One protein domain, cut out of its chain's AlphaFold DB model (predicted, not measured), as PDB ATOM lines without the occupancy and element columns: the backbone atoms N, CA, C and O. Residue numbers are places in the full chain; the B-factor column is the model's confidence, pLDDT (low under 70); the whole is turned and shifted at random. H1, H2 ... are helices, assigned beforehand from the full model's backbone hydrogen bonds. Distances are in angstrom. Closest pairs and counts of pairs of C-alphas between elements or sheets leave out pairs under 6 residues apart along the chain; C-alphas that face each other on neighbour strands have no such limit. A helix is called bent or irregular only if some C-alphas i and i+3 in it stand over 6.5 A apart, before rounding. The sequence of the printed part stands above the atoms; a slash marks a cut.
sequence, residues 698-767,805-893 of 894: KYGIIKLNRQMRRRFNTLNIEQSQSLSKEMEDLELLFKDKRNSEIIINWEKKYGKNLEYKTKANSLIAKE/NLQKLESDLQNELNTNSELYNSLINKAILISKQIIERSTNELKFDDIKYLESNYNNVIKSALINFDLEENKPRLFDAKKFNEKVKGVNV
ATOM      1  N   LYS A 698      40.796  46.765 -30.888       83.38
ATOM      2  CA  LYS A 698      41.382  48.085 -31.170       83.38
ATOM      3  C   LYS A 698      41.983  48.178 -32.574       83.38
ATOM      4  O   LYS A 698      41.660  49.085 -33.336       83.38
ATOM      5  N   TYR A 699      42.879  47.256 -32.930       82.06
ATOM      6  CA  TYR A 699      43.569  47.316 -34.221       82.06
ATOM      7  C   TYR A 699      42.639  46.956 -35.383       82.06
ATOM      8  O   TYR A 699      42.725  47.558 -36.456       82.06
ATOM      9  N   GLY A 700      41.752  45.980 -35.185       81.62
ATOM     10  CA  GLY A 700      40.787  45.580 -36.199       81.62
ATOM     11  C   GLY A 700      39.808  46.703 -36.540       81.62
ATOM     12  O   GLY A 700      39.578  46.945 -37.725       81.62
ATOM     13  N   ILE A 701      39.304  47.427 -35.533       84.44
ATOM     14  CA  ILE A 701      38.358  48.539 -35.712       84.44
ATOM     15  C   ILE A 701      39.043  49.708 -36.406       84.44
ATOM     16  O   ILE A 701      38.547  50.154 -37.432       84.44
ATOM     17  N   ILE A 702      40.229  50.127 -35.947       84.12
ATOM     18  CA  ILE A 702      41.005  51.193 -36.611       84.12
ATOM     19  C   ILE A 702      41.262  50.836 -38.082       84.12
ATOM     20  O   ILE A 702      41.168  51.680 -38.972       84.12
ATOM     21  N   LYS A 703      41.580  49.569 -38.375       83.00
ATOM     22  CA  LYS A 703      41.810  49.118 -39.750       83.00
ATOM     23  C   LYS A 703      40.537  49.185 -40.600       83.00
ATOM     24  O   LYS A 703      40.627  49.615 -41.750       83.00
ATOM     25  N   LEU A 704      39.392  48.757 -40.067       80.88
ATOM     26  CA  LEU A 704      38.097  48.832 -40.754       80.88
ATOM     27  C   LEU A 704      37.659  50.287 -40.956       80.88
ATOM     28  O   LEU A 704      37.374  50.677 -42.085       80.88
ATOM     29  N   ASN A 705      37.727  51.113 -39.916       83.81
ATOM     30  CA  ASN A 705      37.370  52.530 -39.971       83.81
ATOM     31  C   ASN A 705      38.283  53.308 -40.922       83.81
ATOM     32  O   ASN A 705      37.800  54.095 -41.727       83.81
ATOM     33  N   ARG A 706      39.594  53.034 -40.951       81.44
ATOM     34  CA  ARG A 706      40.504  53.632 -41.946       81.44
ATOM     35  C   ARG A 706      40.149  53.228 -43.377       81.44
ATOM     36  O   ARG A 706      40.284  54.035 -44.296       81.44
ATOM     37  N   GLN A 707      39.740  51.976 -43.581       74.81
ATOM     38  CA  GLN A 707      39.272  51.494 -44.881       74.81
ATOM     39  C   GLN A 707      37.955  52.152 -45.299       74.81
ATOM     40  O   GLN A 707      37.771  52.405 -46.486       74.81
ATOM     41  N   MET A 708      37.076  52.436 -44.342       73.88
ATOM     42  CA  MET A 708      35.851  53.195 -44.554       73.88
ATOM     43  C   MET A 708      36.169  54.659 -44.877       73.88
ATOM     44  O   MET A 708      35.870  55.097 -45.980       73.88
ATOM     45  N   ARG A 709      36.874  55.392 -44.003       75.94
ATOM     46  CA  ARG A 709      37.231  56.819 -44.180       75.94
ATOM     47  C   ARG A 709      37.870  57.123 -45.538       75.94
ATOM     48  O   ARG A 709      37.486  58.073 -46.207       75.94
ATOM     49  N   ARG A 710      38.798  56.273 -46.002       70.31
ATOM     50  CA  ARG A 710      39.417  56.406 -47.340       70.31
ATOM     51  C   ARG A 710      38.414  56.389 -48.497       70.31
ATOM     52  O   ARG A 710      38.750  56.868 -49.571       70.31
ATOM     53  N   ARG A 711      37.244  55.788 -48.300       67.75
ATOM     54  CA  ARG A 711      36.178  55.671 -49.297       67.75
ATOM     55  C   ARG A 711      35.137  56.780 -49.143       67.75
ATOM     56  O   ARG A 711      34.694  57.296 -50.157       67.75
ATOM     57  N   PHE A 712      34.826  57.207 -47.915       65.00
ATOM     58  CA  PHE A 712      33.895  58.321 -47.655       65.00
ATOM     59  C   PHE A 712      34.446  59.699 -48.021       65.00
ATOM     60  O   PHE A 712      33.674  60.539 -48.456       65.00
ATOM     61  N   ASN A 713      35.767  59.915 -47.962       61.91
ATOM     62  CA  ASN A 713      36.391  61.181 -48.382       61.91
ATOM     63  C   ASN A 713      36.165  61.546 -49.870       61.91
ATOM     64  O   ASN A 713      36.646  62.581 -50.315       61.91
ATOM     65  N   THR A 714      35.489  60.693 -50.649       56.38
ATOM     66  CA  THR A 714      35.080  60.982 -52.033       56.38
ATOM     67  C   THR A 714      33.678  61.602 -52.145       56.38
ATOM     68  O   THR A 714      33.241  61.881 -53.255       56.38
ATOM     69  N   LEU A 715      32.984  61.829 -51.023       55.78
ATOM     70  CA  LEU A 715      31.603  62.324 -50.942       55.78
ATOM     71  C   LEU A 715      31.503  63.581 -50.054       55.78
ATOM     72  O   LEU A 715      32.461  63.934 -49.369       55.78
ATOM     73  N   ASN A 716      30.349  64.260 -50.089       57.72
ATOM     74  CA  ASN A 716      30.079  65.559 -49.449       57.72
ATOM     75  C   ASN A 716      30.632  65.728 -48.012       57.72
ATOM     76  O   ASN A 716      30.571  64.828 -47.172       57.72
ATOM     77  N   ILE A 717      31.114  66.945 -47.721       58.88
ATOM     78  CA  ILE A 717      31.935  67.293 -46.546       58.88
ATOM     79  C   ILE A 717      31.191  67.118 -45.205       58.88
ATOM     80  O   ILE A 717      31.774  66.578 -44.267       58.88
ATOM     81  N   GLU A 718      29.917  67.511 -45.095       60.69
ATOM     82  CA  GLU A 718      29.164  67.442 -43.824       60.69
ATOM     83  C   GLU A 718      28.788  66.009 -43.410       60.69
ATOM     84  O   GLU A 718      28.970  65.618 -42.253       60.69
ATOM     85  N   GLN A 719      28.325  65.187 -44.358       61.88
ATOM     86  CA  GLN A 719      27.974  63.779 -44.114       61.88
ATOM     87  C   GLN A 719      29.218  62.962 -43.741       61.88
ATOM     88  O   GLN A 719      29.216  62.198 -42.772       61.88
ATOM     89  N   SER A 720      30.339  63.221 -44.425       62.22
ATOM     90  CA  SER A 720      31.627  62.604 -44.102       62.22
ATOM     91  C   SER A 720      32.120  62.968 -42.692       62.22
ATOM     92  O   SER A 720      32.746  62.132 -42.038       62.22
ATOM     93  N   GLN A 721      31.853  64.183 -42.199       66.38
ATOM     94  CA  GLN A 721      32.262  64.611 -40.854       66.38
ATOM     95  C   GLN A 721      31.461  63.913 -39.748       66.38
ATOM     96  O   GLN A 721      32.061  63.361 -38.822       66.38
ATOM     97  N   SER A 722      30.132  63.855 -39.873       68.12
ATOM     98  CA  SER A 722      29.233  63.132 -38.955       68.12
ATOM     99  C   SER A 722      29.636  61.658 -38.793       68.12
ATOM    100  O   SER A 722      29.896  61.178 -37.687       68.12
ATOM    101  N   LEU A 723      29.799  60.959 -39.917       72.81
ATOM    102  CA  LEU A 723      30.116  59.532 -39.947       72.81
ATOM    103  C   LEU A 723      31.550  59.242 -39.455       72.81
ATOM    104  O   LEU A 723      31.821  58.214 -38.827       72.81
ATOM    105  N   SER A 724      32.480  60.180 -39.678       74.19
ATOM    106  CA  SER A 724      33.844  60.087 -39.145       74.19
ATOM    107  C   SER A 724      33.896  60.163 -37.619       74.19
ATOM    108  O   SER A 724      34.742  59.481 -37.028       74.19
ATOM    109  N   LYS A 725      32.975  60.920 -37.001       80.00
ATOM    110  CA  LYS A 725      32.857  61.095 -35.550       80.00
ATOM    111  C   LYS A 725      32.367  59.815 -34.876       80.00
ATOM    112  O   LYS A 725      33.005  59.353 -33.942       80.00
ATOM    113  N   GLU A 726      31.346  59.154 -35.420       79.06
ATOM    114  CA  GLU A 726      30.870  57.861 -34.888       79.06
ATOM    115  C   GLU A 726      31.922  56.750 -35.018       79.06
ATOM    116  O   GLU A 726      32.111  55.928 -34.118       79.06
ATOM    117  N   MET A 727      32.674  56.744 -36.125       82.25
ATOM    118  CA  MET A 727      33.838  55.866 -36.269       82.25
ATOM    119  C   MET A 727      34.912  56.169 -35.219       82.25
ATOM    120  O   MET A 727      35.591  55.254 -34.753       82.25
ATOM    121  N   GLU A 728      35.087  57.434 -34.851       84.25
ATOM    122  CA  GLU A 728      36.031  57.843 -33.814       84.25
ATOM    123  C   GLU A 728      35.565  57.438 -32.417       84.25
ATOM    124  O   GLU A 728      36.376  56.932 -31.645       84.25
ATOM    125  N   ASP A 729      34.267  57.541 -32.132       83.38
ATOM    126  CA  ASP A 729      33.652  57.077 -30.886       83.38
ATOM    127  C   ASP A 729      33.838  55.562 -30.706       83.38
ATOM    128  O   ASP A 729      34.223  55.093 -29.628       83.38
ATOM    129  N   LEU A 730      33.663  54.784 -31.781       84.88
ATOM    130  CA  LEU A 730      33.944  53.346 -31.770       84.88
ATOM    131  C   LEU A 730      35.438  53.054 -31.545       84.88
ATOM    132  O   LEU A 730      35.787  52.115 -30.829       84.88
ATOM    133  N   GLU A 731      36.341  53.845 -32.133       86.12
ATOM    134  CA  GLU A 731      37.781  53.710 -31.881       86.12
ATOM    135  C   GLU A 731      38.157  54.076 -30.443       86.12
ATOM    136  O   GLU A 731      38.988  53.389 -29.845       86.12
ATOM    137  N   LEU A 732      37.572  55.143 -29.892       86.56
ATOM    138  CA  LEU A 732      37.792  55.622 -28.527       86.56
ATOM    139  C   LEU A 732      37.412  54.554 -27.501       86.56
ATOM    140  O   LEU A 732      38.183  54.303 -26.575       86.56
ATOM    141  N   LEU A 733      36.304  53.845 -27.736       85.56
ATOM    142  CA  LEU A 733      35.826  52.769 -26.867       85.56
ATOM    143  C   LEU A 733      36.879  51.669 -26.644       85.56
ATOM    144  O   LEU A 733      37.019  51.184 -25.523       85.56
ATOM    145  N   PHE A 734      37.665  51.322 -27.670       82.69
ATOM    146  CA  PHE A 734      38.744  50.324 -27.575       82.69
ATOM    147  C   PHE A 734      40.155  50.928 -27.444       82.69
ATOM    148  O   PHE A 734      41.121  50.194 -27.212       82.69
ATOM    149  N   LYS A 735      40.315  52.249 -27.610       83.00
ATOM    150  CA  LYS A 735      41.553  52.977 -27.280       83.00
ATOM    151  C   LYS A 735      41.683  53.197 -25.775       83.00
ATOM    152  O   LYS A 735      42.825  53.215 -25.311       83.00
ATOM    153  N   ASP A 736      40.566  53.323 -25.055       84.94
ATOM    154  CA  ASP A 736      40.544  53.415 -23.596       84.94
ATOM    155  C   ASP A 736      41.230  52.194 -22.965       84.94
ATOM    156  O   ASP A 736      40.871  51.032 -23.203       84.94
ATOM    157  N   LYS A 737      42.245  52.478 -22.144       81.75
ATOM    158  CA  LYS A 737      43.056  51.470 -21.468       81.75
ATOM    159  C   LYS A 737      42.190  50.582 -20.569       81.75
ATOM    160  O   LYS A 737      42.381  49.367 -20.594       81.75
ATOM    161  N   ARG A 738      41.184  51.144 -19.887       82.38
ATOM    162  CA  ARG A 738      40.288  50.406 -18.972       82.38
ATOM    163  C   ARG A 738      39.488  49.324 -19.702       82.38
ATOM    164  O   ARG A 738      39.467  48.172 -19.279       82.38
ATOM    165  N   ASN A 739      38.906  49.664 -20.851       82.94
ATOM    166  CA  ASN A 739      38.111  48.724 -21.651       82.94
ATOM    167  C   ASN A 739      38.981  47.629 -22.276       82.94
ATOM    168  O   ASN A 739      38.585  46.465 -22.327       82.94
ATOM    169  N   SER A 740      40.200  47.979 -22.699       78.56
ATOM    170  CA  SER A 740      41.155  46.984 -23.196       78.56
ATOM    171  C   SER A 740      41.621  46.015 -22.101       78.56
ATOM    172  O   SER A 740      41.787  44.823 -22.366       78.56
ATOM    173  N   GLU A 741      41.773  46.491 -20.861       83.12
ATOM    174  CA  GLU A 741      42.132  45.662 -19.706       83.12
ATOM    175  C   GLU A 741      41.015  44.688 -19.325       83.12
ATOM    176  O   GLU A 741      41.316  43.541 -18.996       83.12
ATOM    177  N   ILE A 742      39.742  45.086 -19.445       83.62
ATOM    178  CA  ILE A 742      38.590  44.198 -19.212       83.62
ATOM    179  C   ILE A 742      38.637  42.990 -20.155       83.62
ATOM    180  O   ILE A 742      38.537  41.852 -19.695       83.62
ATOM    181  N   ILE A 743      38.867  43.220 -21.451       81.50
ATOM    182  CA  ILE A 743      38.964  42.148 -22.455       81.50
ATOM    183  C   ILE A 743      40.159  41.235 -22.147       81.50
ATOM    184  O   ILE A 743      40.004  40.018 -22.075       81.50
ATOM    185  N   ILE A 744      41.342  41.802 -21.890       82.44
ATOM    186  CA  ILE A 744      42.556  41.021 -21.591       82.44
ATOM    187  C   ILE A 744      42.398  40.198 -20.304       82.44
ATOM    188  O   ILE A 744      42.865  39.058 -20.233       82.44
ATOM    189  N   ASN A 745      41.777  40.765 -19.268       85.06
ATOM    190  CA  ASN A 745      41.538  40.074 -18.004       85.06
ATOM    191  C   ASN A 745      40.542  38.924 -18.187       85.06
ATOM    192  O   ASN A 745      40.798  37.813 -17.718       85.06
ATOM    193  N   TRP A 746      39.459  39.167 -18.931       84.50
ATOM    194  CA  TRP A 746      38.488  38.139 -19.290       84.50
ATOM    195  C   TRP A 746      39.165  36.968 -20.019       84.50
ATOM    196  O   TRP A 746      39.044  35.826 -19.581       84.50
ATOM    197  N   GLU A 747      39.991  37.238 -21.036       81.38
ATOM    198  CA  GLU A 747      40.720  36.193 -21.771       81.38
ATOM    199  C   GLU A 747      41.692  35.397 -20.890       81.38
ATOM    200  O   GLU A 747      41.795  34.175 -21.011       81.38
ATOM    201  N   LYS A 748      42.414  36.075 -19.988       83.38
ATOM    202  CA  LYS A 748      43.342  35.419 -19.052       83.38
ATOM    203  C   LYS A 748      42.607  34.470 -18.109       83.38
ATOM    204  O   LYS A 748      43.087  33.357 -17.887       83.38
ATOM    205  N   LYS A 749      41.478  34.906 -17.546       83.94
ATOM    206  CA  LYS A 749      40.667  34.093 -16.631       83.94
ATOM    207  C   LYS A 749      40.000  32.931 -17.364       83.94
ATOM    208  O   LYS A 749      40.081  31.802 -16.889       83.94
ATOM    209  N   TYR A 750      39.443  33.184 -18.548       81.38
ATOM    210  CA  TYR A 750      38.810  32.158 -19.377       81.38
ATOM    211  C   TYR A 750      39.805  31.069 -19.807       81.38
ATOM    212  O   TYR A 750      39.542  29.879 -19.647       81.38
ATOM    213  N   GLY A 751      41.003  31.461 -20.257       75.88
ATOM    214  CA  GLY A 751      42.067  30.512 -20.593       75.88
ATOM    215  C   GLY A 751      42.500  29.643 -19.404       75.88
ATOM    216  O   GLY A 751      42.684  28.438 -19.568       75.88
ATOM    217  N   LYS A 752      42.612  30.222 -18.197       81.25
ATOM    218  CA  LYS A 752      42.927  29.465 -16.968       81.25
ATOM    219  C   LYS A 752      41.810  28.502 -16.558       81.25
ATOM    220  O   LYS A 752      42.100  27.384 -16.145       81.25
ATOM    221  N   ASN A 753      40.549  28.910 -16.685       80.25
ATOM    222  CA  ASN A 753      39.404  28.041 -16.411       80.25
ATOM    223  C   ASN A 753      39.431  26.797 -17.329       80.25
ATOM    224  O   ASN A 753      39.346  25.667 -16.846       80.25
ATOM    225  N   LEU A 754      39.695  26.988 -18.629       70.50
ATOM    226  CA  LEU A 754      39.843  25.890 -19.592       70.50
ATOM    227  C   LEU A 754      41.027  24.959 -19.264       70.50
ATOM    228  O   LEU A 754      40.937  23.741 -19.453       70.50
ATOM    229  N   GLU A 755      42.134  25.514 -18.767       74.62
ATOM    230  CA  GLU A 755      43.299  24.748 -18.311       74.62
ATOM    231  C   GLU A 755      42.940  23.819 -17.139       74.62
ATOM    232  O   GLU A 755      43.247  22.624 -17.188       74.62
ATOM    233  N   TYR A 756      42.253  24.329 -16.108       76.19
ATOM    234  CA  TYR A 756      41.820  23.522 -14.959       76.19
ATOM    235  C   TYR A 756      40.843  22.423 -15.362       76.19
ATOM    236  O   TYR A 756      41.058  21.260 -15.008       76.19
ATOM    237  N   LYS A 757      39.860  22.754 -16.204       68.62
ATOM    238  CA  LYS A 757      38.910  21.788 -16.763       68.62
ATOM    239  C   LYS A 757      39.609  20.658 -17.520       68.62
ATOM    240  O   LYS A 757      39.302  19.478 -17.341       68.62
ATOM    241  N   THR A 758      40.591  20.997 -18.356       65.44
ATOM    242  CA  THR A 758      41.359  20.008 -19.134       65.44
ATOM    243  C   THR A 758      42.206  19.117 -18.221       65.44
ATOM    244  O   THR A 758      42.240  17.899 -18.405       65.44
ATOM    245  N   LYS A 759      42.839  19.695 -17.189       72.12
ATOM    246  CA  LYS A 759      43.608  18.944 -16.183       72.12
ATOM    247  C   LYS A 759      42.725  17.978 -15.391       72.12
ATOM    248  O   LYS A 759      43.106  16.813 -15.265       72.12
ATOM    249  N   ALA A 760      41.551  18.414 -14.931       65.25
ATOM    250  CA  ALA A 760      40.588  17.561 -14.235       65.25
ATOM    251  C   ALA A 760      40.151  16.378 -15.118       65.25
ATOM    252  O   ALA A 760      40.292  15.222 -14.719       65.25
ATOM    253  N   ASN A 761      39.764  16.648 -16.369       60.34
ATOM    254  CA  ASN A 761      39.388  15.610 -17.336       60.34
ATOM    255  C   ASN A 761      40.528  14.621 -17.628       60.34
ATOM    256  O   ASN A 761      40.285  13.427 -17.795       60.34
ATOM    257  N   SER A 762      41.780  15.087 -17.666       64.06
ATOM    258  CA  SER A 762      42.939  14.210 -17.865       64.06
ATOM    259  C   SER A 762      43.171  13.254 -16.687       64.06
ATOM    260  O   SER A 762      43.598  12.119 -16.895       64.06
ATOM    261  N   LEU A 763      42.886  13.695 -15.455       64.81
ATOM    262  CA  LEU A 763      42.987  12.859 -14.258       64.81
ATOM    263  C   LEU A 763      41.870  11.818 -14.221       64.81
ATOM    264  O   LEU A 763      42.167  10.653 -13.974       64.81
ATOM    265  N   ILE A 764      40.640  12.211 -14.570       57.97
ATOM    266  CA  ILE A 764      39.502  11.290 -14.726       57.97
ATOM    267  C   ILE A 764      39.835  10.219 -15.772       57.97
ATOM    268  O   ILE A 764      39.749   9.030 -15.493       57.97
ATOM    269  N   ALA A 765      40.326  10.616 -16.951       53.06
ATOM    270  CA  ALA A 765      40.701   9.672 -18.003       53.06
ATOM    271  C   ALA A 765      41.835   8.714 -17.581       53.06
ATOM    272  O   ALA A 765      41.831   7.544 -17.962       53.06
ATOM    273  N   LYS A 766      42.805   9.189 -16.785       64.62
ATOM    274  CA  LYS A 766      43.866   8.345 -16.205       64.62
ATOM    275  C   LYS A 766      43.325   7.372 -15.158       64.62
ATOM    276  O   LYS A 766      43.832   6.254 -15.069       64.62
ATOM    277  N   GLU A 767      42.347   7.796 -14.361       60.78
ATOM    278  CA  GLU A 767      41.658   6.941 -13.395       60.78
ATOM    279  C   GLU A 767      40.890   5.827 -14.109       60.78
ATOM    280  O   GLU A 767      41.145   4.650 -13.849       60.78
ATOM    281  N   ASN A 805      39.808  19.513  -5.993       79.00
ATOM    282  CA  ASN A 805      40.580  20.753  -5.882       79.00
ATOM    283  C   ASN A 805      40.623  21.533  -7.208       79.00
ATOM    284  O   ASN A 805      40.442  22.749  -7.210       79.00
ATOM    285  N   LEU A 806      40.825  20.851  -8.341       74.00
ATOM    286  CA  LEU A 806      40.810  21.488  -9.663       74.00
ATOM    287  C   LEU A 806      39.412  21.975 -10.061       74.00
ATOM    288  O   LEU A 806      39.300  23.064 -10.615       74.00
ATOM    289  N   GLN A 807      38.361  21.216  -9.747       71.75
ATOM    290  CA  GLN A 807      36.965  21.595  -9.990       71.75
ATOM    291  C   GLN A 807      36.527  22.766  -9.106       71.75
ATOM    292  O   GLN A 807      35.781  23.629  -9.560       71.75
ATOM    293  N   LYS A 808      37.026  22.847  -7.868       79.31
ATOM    294  CA  LYS A 808      36.815  24.006  -6.995       79.31
ATOM    295  C   LYS A 808      37.458  25.258  -7.589       79.31
ATOM    296  O   LYS A 808      36.773  26.256  -7.769       79.31
ATOM    297  N   LEU A 809      38.727  25.173  -7.995       77.81
ATOM    298  CA  LEU A 809      39.426  26.273  -8.672       77.81
ATOM    299  C   LEU A 809      38.767  26.669 -10.007       77.81
ATOM    300  O   LEU A 809      38.757  27.847 -10.366       77.81
ATOM    301  N   GLU A 810      38.230  25.699 -10.755       75.31
ATOM    302  CA  GLU A 810      37.430  25.940 -11.962       75.31
ATOM    303  C   GLU A 810      36.143  26.701 -11.622       75.31
ATOM    304  O   GLU A 810      35.869  27.723 -12.247       75.31
ATOM    305  N   SER A 811      35.392  26.244 -10.615       72.69
ATOM    306  CA  SER A 811      34.142  26.858 -10.151       72.69
ATOM    307  C   SER A 811      34.355  28.284  -9.639       72.69
ATOM    308  O   SER A 811      33.634  29.194 -10.041       72.69
ATOM    309  N   ASP A 812      35.399  28.515  -8.839       78.62
ATOM    310  CA  ASP A 812      35.751  29.841  -8.324       78.62
ATOM    311  C   ASP A 812      36.053  30.816  -9.477       78.62
ATOM    312  O   ASP A 812      35.497  31.915  -9.540       78.62
ATOM    313  N   LEU A 813      36.854  30.387 -10.462       80.88
ATOM    314  CA  LEU A 813      37.114  31.184 -11.666       80.88
ATOM    315  C   LEU A 813      35.869  31.371 -12.537       80.88
ATOM    316  O   LEU A 813      35.722  32.425 -13.157       80.88
ATOM    317  N   GLN A 814      34.986  30.375 -12.612       75.44
ATOM    318  CA  GLN A 814      33.736  30.472 -13.363       75.44
ATOM    319  C   GLN A 814      32.789  31.490 -12.720       75.44
ATOM    320  O   GLN A 814      32.184  32.289 -13.429       75.44
ATOM    321  N   ASN A 815      32.714  31.518 -11.389       76.94
ATOM    322  CA  ASN A 815      31.949  32.513 -10.644       76.94
ATOM    323  C   ASN A 815      32.509  33.918 -10.881       76.94
ATOM    324  O   ASN A 815      31.757  34.825 -11.225       76.94
ATOM    325  N   GLU A 816      33.832  34.094 -10.820       77.62
ATOM    326  CA  GLU A 816      34.456  35.375 -11.166       77.62
ATOM    327  C   GLU A 816      34.206  35.796 -12.622       77.62
ATOM    328  O   GLU A 816      34.060  36.989 -12.903       77.62
ATOM    329  N   LEU A 817      34.196  34.849 -13.562       79.19
ATOM    330  CA  LEU A 817      33.880  35.112 -14.966       79.19
ATOM    331  C   LEU A 817      32.421  35.531 -15.137       79.19
ATOM    332  O   LEU A 817      32.167  36.469 -15.885       79.19
ATOM    333  N   ASN A 818      31.491  34.893 -14.425       75.88
ATOM    334  CA  ASN A 818      30.073  35.242 -14.447       75.88
ATOM    335  C   ASN A 818      29.851  36.658 -13.894       75.88
ATOM    336  O   ASN A 818      29.204  37.464 -14.559       75.88
ATOM    337  N   THR A 819      30.479  37.017 -12.769       72.56
ATOM    338  CA  THR A 819      30.391  38.372 -12.190       72.56
ATOM    339  C   THR A 819      30.996  39.439 -13.108       72.56
ATOM    340  O   THR A 819      30.450  40.525 -13.257       72.56
ATOM    341  N   ASN A 820      32.115  39.136 -13.775       75.00
ATOM    342  CA  ASN A 820      32.758  40.073 -14.706       75.00
ATOM    343  C   ASN A 820      32.149  40.048 -16.122       75.00
ATOM    344  O   ASN A 820      32.517  40.875 -16.964       75.00
ATOM    345  N   SER A 821      31.233  39.115 -16.403       76.06
ATOM    346  CA  SER A 821      30.618  38.962 -17.724       76.06
ATOM    347  C   SER A 821      29.740  40.155 -18.084       76.06
ATOM    348  O   SER A 821      29.688  40.529 -19.250       76.06
ATOM    349  N   GLU A 822      29.120  40.808 -17.099       78.12
ATOM    350  CA  GLU A 822      28.259  41.971 -17.319       78.12
ATOM    351  C   GLU A 822      29.035  43.158 -17.896       78.12
ATOM    352  O   GLU A 822      28.609  43.743 -18.892       78.12
ATOM    353  N   LEU A 823      30.217  43.470 -17.348       79.94
ATOM    354  CA  LEU A 823      31.079  44.529 -17.885       79.94
ATOM    355  C   LEU A 823      31.557  44.203 -19.301       79.94
ATOM    356  O   LEU A 823      31.523  45.064 -20.182       79.94
ATOM    357  N   TYR A 824      31.993  42.964 -19.528       83.44
ATOM    358  CA  TYR A 824      32.450  42.525 -20.844       83.44
ATOM    359  C   TYR A 824      31.315  42.585 -21.879       83.44
ATOM    360  O   TYR A 824      31.470  43.196 -22.938       83.44
ATOM    361  N   ASN A 825      30.148  42.027 -21.555       83.50
ATOM    362  CA  ASN A 825      28.975  42.016 -22.425       83.50
ATOM    363  C   ASN A 825      28.449  43.431 -22.680       83.50
ATOM    364  O   ASN A 825      28.087  43.747 -23.810       83.50
ATOM    365  N   SER A 826      28.464  44.308 -21.673       83.94
ATOM    366  CA  SER A 826      28.096  45.721 -21.817       83.94
ATOM    367  C   SER A 826      28.992  46.440 -22.833       83.94
ATOM    368  O   SER A 826      28.491  47.095 -23.750       83.94
ATOM    369  N   LEU A 827      30.314  46.247 -22.750       84.88
ATOM    370  CA  LEU A 827      31.263  46.815 -23.712       84.88
ATOM    371  C   LEU A 827      31.046  46.286 -25.134       84.88
ATOM    372  O   LEU A 827      31.009  47.072 -26.084       84.88
ATOM    373  N   ILE A 828      30.873  44.970 -25.284       85.62
ATOM    374  CA  ILE A 828      30.634  44.333 -26.585       85.62
ATOM    375  C   ILE A 828      29.308  44.804 -27.192       85.62
ATOM    376  O   ILE A 828      29.274  45.178 -28.364       85.62
ATOM    377  N   ASN A 829      28.233  44.862 -26.405       86.50
ATOM    378  CA  ASN A 829      26.921  45.322 -26.865       86.50
ATOM    379  C   ASN A 829      26.951  46.794 -27.284       86.50
ATOM    380  O   ASN A 829      26.410  47.142 -28.336       86.50
ATOM    381  N   LYS A 830      27.644  47.651 -26.523       86.94
ATOM    382  CA  LYS A 830      27.837  49.062 -26.882       86.94
ATOM    383  C   LYS A 830      28.600  49.207 -28.202       86.94
ATOM    384  O   LYS A 830      28.198  49.993 -29.056       86.94
ATOM    385  N   ALA A 831      29.651  48.414 -28.408       85.56
ATOM    386  CA  ALA A 831      30.399  48.398 -29.664       85.56
ATOM    387  C   ALA A 831      29.550  47.916 -30.855       85.56
ATOM    388  O   ALA A 831      29.626  48.499 -31.937       85.56
ATOM    389  N   ILE A 832      28.723  46.882 -30.661       85.69
ATOM    390  CA  ILE A 832      27.804  46.378 -31.694       85.69
ATOM    391  C   ILE A 832      26.787  47.456 -32.066       85.69
ATOM    392  O   ILE A 832      26.584  47.695 -33.256       85.69
ATOM    393  N   LEU A 833      26.193  48.133 -31.080       86.75
ATOM    394  CA  LEU A 833      25.212  49.193 -31.309       86.75
ATOM    395  C   LEU A 833      25.798  50.330 -32.156       86.75
ATOM    396  O   LEU A 833      25.223  50.676 -33.186       86.75
ATOM    397  N   ILE A 834      26.975  50.841 -31.779       84.00
ATOM    398  CA  ILE A 834      27.663  51.895 -32.538       84.00
ATOM    399  C   ILE A 834      28.010  51.398 -33.950       84.00
ATOM    400  O   ILE A 834      27.820  52.114 -34.929       84.00
ATOM    401  N   SER A 835      28.463  50.147 -34.097       84.44
ATOM    402  CA  SER A 835      28.769  49.593 -35.423       84.44
ATOM    403  C   SER A 835      27.533  49.481 -36.324       84.44
ATOM    404  O   SER A 835      27.634  49.756 -37.518       84.44
ATOM    405  N   LYS A 836      26.365  49.135 -35.763       84.81
ATOM    406  CA  LYS A 836      25.095  49.097 -36.498       84.81
ATOM    407  C   LYS A 836      24.666  50.491 -36.938       84.81
ATOM    408  O   LYS A 836      24.319  50.651 -38.100       84.81
ATOM    409  N   GLN A 837      24.785  51.492 -36.063       83.38
ATOM    410  CA  GLN A 837      24.498  52.894 -36.400       83.38
ATOM    411  C   GLN A 837      25.362  53.382 -37.569       83.38
ATOM    412  O   GLN A 837      24.830  53.918 -38.543       83.38
ATOM    413  N   ILE A 838      26.670  53.095 -37.524       80.12
ATOM    414  CA  ILE A 838      27.595  53.415 -38.618       80.12
ATOM    415  C   ILE A 838      27.125  52.756 -39.921       80.12
ATOM    416  O   ILE A 838      27.104  53.410 -40.961       80.12
ATOM    417  N   ILE A 839      26.744  51.474 -39.895       79.69
ATOM    418  CA  ILE A 839      26.333  50.721 -41.092       79.69
ATOM    419  C   ILE A 839      24.994  51.215 -41.642       79.69
ATOM    420  O   ILE A 839      24.883  51.404 -42.853       79.69
ATOM    421  N   GLU A 840      23.993  51.437 -40.794       80.06
ATOM    422  CA  GLU A 840      22.669  51.923 -41.200       80.06
ATOM    423  C   GLU A 840      22.769  53.299 -41.857       80.06
ATOM    424  O   GLU A 840      22.281  53.479 -42.973       80.06
ATOM    425  N   ARG A 841      23.488  54.242 -41.236       74.44
ATOM    426  CA  ARG A 841      23.723  55.564 -41.836       74.44
ATOM    427  C   ARG A 841      24.530  55.476 -43.118       74.44
ATOM    428  O   ARG A 841      24.119  56.043 -44.123       74.44
ATOM    429  N   SER A 842      25.603  54.684 -43.126       71.19
ATOM    430  CA  SER A 842      26.395  54.450 -44.340       71.19
ATOM    431  C   SER A 842      25.535  53.894 -45.479       71.19
ATOM    432  O   SER A 842      25.726  54.264 -46.629       71.19
ATOM    433  N   THR A 843      24.589  53.002 -45.183       72.88
ATOM    434  CA  THR A 843      23.713  52.394 -46.194       72.88
ATOM    435  C   THR A 843      22.682  53.401 -46.709       72.88
ATOM    436  O   THR A 843      22.466  53.485 -47.918       72.88
ATOM    437  N   ASN A 844      22.089  54.196 -45.813       72.06
ATOM    438  CA  ASN A 844      21.087  55.208 -46.156       72.06
ATOM    439  C   ASN A 844      21.683  56.382 -46.947       72.06
ATOM    440  O   ASN A 844      21.065  56.856 -47.897       72.06
ATOM    441  N   GLU A 845      22.888  56.828 -46.587       66.75
ATOM    442  CA  GLU A 845      23.570  57.947 -47.244       66.75
ATOM    443  C   GLU A 845      24.219  57.535 -48.572       66.75
ATOM    444  O   GLU A 845      24.178  58.296 -49.536       66.75
ATOM    445  N   LEU A 846      24.784  56.322 -48.657       63.44
ATOM    446  CA  LEU A 846      25.520  55.876 -49.845       63.44
ATOM    447  C   LEU A 846      24.689  55.087 -50.862       63.44
ATOM    448  O   LEU A 846      25.167  54.866 -51.972       63.44
ATOM    449  N   LYS A 847      23.488  54.616 -50.500       61.28
ATOM    450  CA  LYS A 847      22.601  53.796 -51.354       61.28
ATOM    451  C   LYS A 847      23.265  52.554 -51.985       61.28
ATOM    452  O   LYS A 847      22.783  52.037 -52.988       61.28
ATOM    453  N   PHE A 848      24.353  52.042 -51.407       63.66
ATOM    454  CA  PHE A 848      24.973  50.785 -51.835       63.66
ATOM    455  C   PHE A 848      24.587  49.652 -50.883       63.66
ATOM    456  O   PHE A 848      25.013  49.634 -49.728       63.66
ATOM    457  N   ASP A 849      23.866  48.649 -51.389       63.06
ATOM    458  CA  ASP A 849      23.489  47.461 -50.607       63.06
ATOM    459  C   ASP A 849      24.693  46.652 -50.100       63.06
ATOM    460  O   ASP A 849      24.614  46.003 -49.055       63.06
ATOM    461  N   ASP A 850      25.840  46.743 -50.782       64.19
ATOM    462  CA  ASP A 850      27.059  46.014 -50.418       64.19
ATOM    463  C   ASP A 850      27.591  46.402 -49.019       64.19
ATOM    464  O   ASP A 850      28.304  45.621 -48.387       64.19
ATOM    465  N   ILE A 851      27.238  47.583 -48.498       67.81
ATOM    466  CA  ILE A 851      27.676  48.090 -47.184       67.81
ATOM    467  C   ILE A 851      27.111  47.248 -46.036       67.81
ATOM    468  O   ILE A 851      27.794  47.071 -45.025       67.81
ATOM    469  N   LYS A 852      25.936  46.627 -46.208       68.50
ATOM    470  CA  LYS A 852      25.345  45.706 -45.219       68.50
ATOM    471  C   LYS A 852      26.293  44.550 -44.875       68.50
ATOM    472  O   LYS A 852      26.359  44.101 -43.732       68.50
ATOM    473  N   TYR A 853      27.133  44.122 -45.820       71.62
ATOM    474  CA  TYR A 853      28.114  43.059 -45.591       71.62
ATOM    475  C   TYR A 853      29.265  43.449 -44.643       71.62
ATOM    476  O   TYR A 853      29.991  42.567 -44.166       71.62
ATOM    477  N   LEU A 854      29.441  44.739 -44.323       74.38
ATOM    478  CA  LEU A 854      30.393  45.191 -43.302       74.38
ATOM    479  C   LEU A 854      29.974  44.792 -41.889       74.38
ATOM    480  O   LEU A 854      30.854  44.645 -41.040       74.38
ATOM    481  N   GLU A 855      28.690  44.532 -41.641       79.19
ATOM    482  CA  GLU A 855      28.202  44.065 -40.339       79.19
ATOM    483  C   GLU A 855      28.906  42.776 -39.907       79.19
ATOM    484  O   GLU A 855      29.319  42.626 -38.755       79.19
ATOM    485  N   SER A 856      29.125  41.858 -40.851       78.12
ATOM    486  CA  SER A 856      29.873  40.629 -40.580       78.12
ATOM    487  C   SER A 856      31.341  40.918 -40.246       78.12
ATOM    488  O   SER A 856      31.903  40.308 -39.338       78.12
ATOM    489  N   ASN A 857      31.956  41.911 -40.895       80.19
ATOM    490  CA  ASN A 857      33.345  42.290 -40.632       80.19
ATOM    491  C   ASN A 857      33.522  42.981 -39.273       80.19
ATOM    492  O   ASN A 857      34.468  42.642 -38.561       80.19
ATOM    493  N   TYR A 858      32.638  43.917 -38.907       83.12
ATOM    494  CA  TYR A 858      32.657  44.570 -37.593       83.12
ATOM    495  C   TYR A 858      32.381  43.565 -36.477       83.12
ATOM    496  O   TYR A 858      33.162  43.503 -35.530       83.12
ATOM    497  N   ASN A 859      31.367  42.706 -36.628       83.88
ATOM    498  CA  ASN A 859      31.070  41.648 -35.658       83.88
ATOM    499  C   ASN A 859      32.278  40.738 -35.408       83.88
ATOM    500  O   ASN A 859      32.630  40.497 -34.257       83.88
ATOM    501  N   ASN A 860      32.960  40.292 -36.466       82.88
ATOM    502  CA  ASN A 860      34.145  39.439 -36.337       82.88
ATOM    503  C   ASN A 860      35.308  40.107 -35.601       82.88
ATOM    504  O   ASN A 860      36.112  39.429 -34.966       82.88
ATOM    505  N   VAL A 861      35.447  41.425 -35.733       83.06
ATOM    506  CA  VAL A 861      36.491  42.174 -35.036       83.06
ATOM    507  C   VAL A 861      36.103  42.431 -33.584       83.06
ATOM    508  O   VAL A 861      36.939  42.239 -32.710       83.06
ATOM    509  N   ILE A 862      34.859  42.841 -33.326       85.62
ATOM    510  CA  ILE A 862      34.358  43.144 -31.979       85.62
ATOM    511  C   ILE A 862      34.356  41.877 -31.113       85.62
ATOM    512  O   ILE A 862      34.799  41.915 -29.972       85.62
ATOM    513  N   LYS A 863      33.925  40.737 -31.667       84.62
ATOM    514  CA  LYS A 863      33.866  39.435 -30.976       84.62
ATOM    515  C   LYS A 863      35.138  38.601 -31.157       84.62
ATOM    516  O   LYS A 863      35.117  37.381 -30.998       84.62
ATOM    517  N   SER A 864      36.266  39.226 -31.499       83.25
ATOM    518  CA  SER A 864      37.468  38.476 -31.877       83.25
ATOM    519  C   SER A 864      38.056  37.629 -30.738       83.25
ATOM    520  O   SER A 864      38.600  36.561 -31.013       83.25
ATOM    521  N   ALA A 865      37.901  38.045 -29.475       79.56
ATOM    522  CA  ALA A 865      38.229  37.228 -28.302       79.56
ATOM    523  C   ALA A 865      37.367  35.951 -28.208       79.56
ATOM    524  O   ALA A 865      37.905  34.856 -28.047       79.56
ATOM    525  N   LEU A 866      36.045  36.066 -28.390       79.88
ATOM    526  CA  LEU A 866      35.113  34.926 -28.362       79.88
ATOM    527  C   LEU A 866      35.390  33.942 -29.502       79.88
ATOM    528  O   LEU A 866      35.434  32.734 -29.283       79.88
ATOM    529  N   ILE A 867      35.650  34.467 -30.701       77.44
ATOM    530  CA  ILE A 867      36.029  33.666 -31.871       77.44
ATOM    531  C   ILE A 867      37.362  32.953 -31.627       77.44
ATOM    532  O   ILE A 867      37.528  31.801 -32.021       77.44
ATOM    533  N   ASN A 868      38.321  33.601 -30.953       78.12
ATOM    534  CA  ASN A 868      39.582  32.946 -30.623       78.12
ATOM    535  C   ASN A 868      39.376  31.760 -29.678       78.12
ATOM    536  O   ASN A 868      40.038  30.755 -29.861       78.12
ATOM    537  N   PHE A 869      38.450  31.812 -28.725       71.25
ATOM    538  CA  PHE A 869      38.143  30.661 -27.864       71.25
ATOM    539  C   PHE A 869      37.087  29.706 -28.442       71.25
ATOM    540  O   PHE A 869      36.600  28.840 -27.722       71.25
ATOM    541  N   ASP A 870      36.760  29.839 -29.733       65.56
ATOM    542  CA  ASP A 870      35.782  29.005 -30.439       65.56
ATOM    543  C   ASP A 870      34.366  29.055 -29.805       65.56
ATOM    544  O   ASP A 870      33.569  28.133 -29.961       65.56
ATOM    545  N   LEU A 871      34.043  30.154 -29.105       67.69
ATOM    546  CA  LEU A 871      32.728  30.424 -28.502       67.69
ATOM    547  C   LEU A 871      31.740  31.048 -29.488       67.69
ATOM    548  O   LEU A 871      30.530  30.917 -29.327       67.69
ATOM    549  N   GLU A 872      32.258  31.721 -30.514       70.75
ATOM    550  CA  GLU A 872      31.474  32.259 -31.620       70.75
ATOM    551  C   GLU A 872      32.102  31.892 -32.962       70.75
ATOM    552  O   GLU A 872      33.324  31.805 -33.106       70.75
ATOM    553  N   GLU A 873      31.258  31.701 -33.972       62.00
ATOM    554  CA  GLU A 873      31.719  31.448 -35.331       62.00
ATOM    555  C   GLU A 873      32.230  32.726 -35.997       62.00
ATOM    556  O   GLU A 873      31.612  33.791 -35.937       62.00
ATOM    557  N   ASN A 874      33.342  32.594 -36.718       66.44
ATOM    558  CA  ASN A 874      33.823  33.640 -37.605       66.44
ATOM    559  C   ASN A 874      32.861  33.770 -38.796       66.44
ATOM    560  O   ASN A 874      32.835  32.905 -39.676       66.44
ATOM    561  N   LYS A 875      32.073  34.848 -38.830       73.69
ATOM    562  CA  LYS A 875      31.133  35.126 -39.921       73.69
ATOM    563  C   LYS A 875      31.896  35.288 -41.243       73.69
ATOM    564  O   LYS A 875      33.008  35.828 -41.254       73.69
ATOM    565  N   PRO A 876      31.337  34.870 -42.388       61.19
ATOM    566  CA  PRO A 876      31.998  35.059 -43.671       61.19
ATOM    567  C   PRO A 876      32.260  36.551 -43.929       61.19
ATOM    568  O   PRO A 876      31.405  37.408 -43.703       61.19
ATOM    569  N   ARG A 877      33.467  36.883 -44.401       59.88
ATOM    570  CA  ARG A 877      33.806  38.251 -44.820       59.88
ATOM    571  C   ARG A 877      33.202  38.523 -46.193       59.88
ATOM    572  O   ARG A 877      33.881  38.367 -47.206       59.88
ATOM    573  N   LEU A 878      31.925  38.884 -46.203       57.44
ATOM    574  CA  LEU A 878      31.134  39.072 -47.421       57.44
ATOM    575  C   LEU A 878      31.431  40.403 -48.137       57.44
ATOM    576  O   LEU A 878      31.198  40.526 -49.334       57.44
ATOM    577  N   PHE A 879      32.008  41.386 -47.439       60.41
ATOM    578  CA  PHE A 879      32.359  42.676 -48.035       60.41
ATOM    579  C   PHE A 879      33.683  42.612 -48.818       60.41
ATOM    580  O   PHE A 879      34.758  42.456 -48.223       60.41
ATOM    581  N   ASP A 880      33.616  42.793 -50.142       59.47
ATOM    582  CA  ASP A 880      34.789  42.912 -51.014       59.47
ATOM    583  C   ASP A 880      35.142  44.379 -51.306       59.47
ATOM    584  O   ASP A 880      34.535  45.074 -52.122       59.47
ATOM    585  N   ALA A 881      36.221  44.808 -50.659       57.94
ATOM    586  CA  ALA A 881      36.862  46.104 -50.800       57.94
ATOM    587  C   ALA A 881      37.198  46.525 -52.244       57.94
ATOM    588  O   ALA A 881      37.263  47.730 -52.498       57.94
ATOM    589  N   LYS A 882      37.490  45.577 -53.148       57.59
ATOM    590  CA  LYS A 882      37.842  45.874 -54.547       57.59
ATOM    591  C   LYS A 882      36.597  46.112 -55.397       57.59
ATOM    592  O   LYS A 882      36.530  47.138 -56.063       57.59
ATOM    593  N   LYS A 883      35.599  45.228 -55.295       59.41
ATOM    594  CA  LYS A 883      34.325  45.349 -56.026       59.41
ATOM    595  C   LYS A 883      33.571  46.630 -55.672       59.41
ATOM    596  O   LYS A 883      33.025  47.288 -56.550       59.41
ATOM    597  N   PHE A 884      33.597  47.019 -54.397       60.59
ATOM    598  CA  PHE A 884      33.016  48.287 -53.960       60.59
ATOM    599  C   PHE A 884      33.719  49.494 -54.605       60.59
ATOM    600  O   PHE A 884      33.061  50.408 -55.084       60.59
ATOM    601  N   ASN A 885      35.056  49.483 -54.689       58.06
ATOM    602  CA  ASN A 885      35.813  50.576 -55.311       58.06
ATOM    603  C   ASN A 885      35.565  50.692 -56.826       58.06
ATOM    604  O   ASN A 885      35.597  51.800 -57.353       58.06
ATOM    605  N   GLU A 886      35.340  49.577 -57.526       58.25
ATOM    606  CA  GLU A 886      34.952  49.582 -58.946       58.25
ATOM    607  C   GLU A 886      33.565  50.212 -59.137       58.25
ATOM    608  O   GLU A 886      33.405  51.077 -59.996       58.25
ATOM    609  N   LYS A 887      32.596  49.872 -58.274       58.94
ATOM    610  CA  LYS A 887      31.255  50.479 -58.284       58.94
ATOM    611  C   LYS A 887      31.278  51.975 -57.953       58.94
ATOM    612  O   LYS A 887      30.641  52.750 -58.651       58.94
ATOM    613  N   VAL A 888      32.044  52.399 -56.944       55.50
ATOM    614  CA  VAL A 888      32.152  53.820 -56.554       55.50
ATOM    615  C   VAL A 888      32.839  54.662 -57.636       55.50
ATOM    616  O   VAL A 888      32.403  55.774 -57.911       55.50
ATOM    617  N   LYS A 889      33.877  54.137 -58.306       54.38
ATOM    618  CA  LYS A 889      34.517  54.842 -59.432       54.38
ATOM    619  C   LYS A 889      33.604  54.988 -60.651       54.38
ATOM    620  O   LYS A 889      33.744  55.971 -61.367       54.38
ATOM    621  N   GLY A 890      32.688  54.043 -60.874       47.44
ATOM    622  CA  GLY A 890      31.708  54.109 -61.964       47.44
ATOM    623  C   GLY A 890      30.595  55.142 -61.759       47.44
ATOM    624  O   GLY A 890      29.971  55.537 -62.732       47.44
ATOM    625  N   VAL A 891      30.363  55.601 -60.523       49.03
ATOM    626  CA  VAL A 891      29.326  56.603 -60.196       49.03
ATOM    627  C   VAL A 891      29.849  58.044 -60.302       49.03
ATOM    628  O   VAL A 891      29.066  58.958 -60.512       49.03
ATOM    629  N   ASN A 892      31.170  58.258 -60.256       40.59
ATOM    630  CA  ASN A 892      31.790  59.579 -60.455       40.59
ATOM    631  C   ASN A 892      32.040  59.936 -61.940       40.59
ATOM    632  O   ASN A 892      32.826  60.838 -62.225       40.59
ATOM    633  N   VAL A 893      31.407  59.227 -62.883       34.81
ATOM    634  CA  VAL A 893      31.412  59.561 -64.320       34.81
ATOM    635  C   VAL A 893      29.968  59.674 -64.809       34.81
ATOM    636  O   VAL A 893      29.493  58.825 -65.554       34.81
TER     637      VAL A 893
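This is residues 698 to 767 and 805 to 893 of the 894 residues of the protein "PTS system beta-glucoside-specific IIBC component" of Spiroplasma culicicola AES-1 (UniProt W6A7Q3). The long bent helix H4 runs out of a four-helix bundle into a two-helix arm: its part H4b packs side by side with H1, H2 and H5, up and down, and beyond one end of this bundle its part H4a pairs with the long helix H3. The tip of H3, residues 762 to 767, sticks out free; the short H6 is near H3, and a long link leads from it to H7 near the other end of the bundle. The printed part has 159 residues with seven named helices, H1 to H7 in order along the chain, and no named strand; its class is all helix. It is loose, with a radius of gyration of the C-alphas of 20.2 A, and its outline is a rod spanning 74 by 30 by 20 A.

H4, residues 805 to 846, is the hub, touching three other helices. By its hydrogen bonds it was assigned as one helix, but it is bent, with C-alphas 819 and 822 6.6 A apart; its arms H4a, residues 805 to 819, and H4b, residues 822 to 846, stand at a steep tilt of 46 degrees. H5, residues 849 to 862, forms a helical hairpin with H4b, a shallow tilt of 18 degrees, opposite ways; their closest C-alphas, of Thr 843 and Ile 851, are 5.9 A apart. H2, residues 717 to 735, touches H4b at a shallow tilt of 16 degrees, closest at the C-alphas of Leu 730 and Ala 831, 6.4 A. H1, residues 698 to 712, forms a helical hairpin with H2 at 5 degrees, with C-alphas 698 and 734 closest at 5.0 A. H1 touches H5 with residues 700 to 704 alone, closest at the C-alphas of Gly 700 and Val 861, 5.6 A. H2 and H5 are apart. H3, residues 737 to 767, touches H4a with residues 746 to 760 alone, at a shallow tilt of 27 degrees, opposite ways; the closest C-alphas, of Asn 753 and Glu 810, are 5.3 A apart. H6, residues 864 to 868, is close to H3 but not clearly touching, at 7.1 A between the C-alphas of Glu 747 and Ala 865. H7, residues 881 to 891, is close to H5 but not clearly touching, at 7.3 A between the C-alphas of Asp 850 and Phe 884. Every O i to N i+4 pair is within hydrogen-bond range in H3, H4a, H4b and H6, against 10 of 11 in H1, 14 of 15 in H2, 5 of 10 in H5 and 6 of 7 in H7.

From first to last C-alpha H4a measures 21.3 A, H4b 35.5 A, H3 45.3 A, H2 25.9 A, H5 22.0 A, H1 20.8 A, H7 16.0 A and H6 6.1 A. H1 begins at C-alpha 698 (41.382, 48.085, -31.170), and H7 ends at C-alpha 891 (29.326, 56.603, -60.196).

The C-alphas farthest apart, of Glu 767 and Val 893, are 73.9 A apart. Residues 768 to 804 are not printed, and C-alphas 767 and 805 are 15.8 A apart across this cut. Of the links printed whole, that from H6 to H7, 12 residues, is long and the others are tight. The mean pLDDT of the printed part is 73.5; 52 residues are under 70, among them 711 to 722, 845 to 852 and 876 to 893.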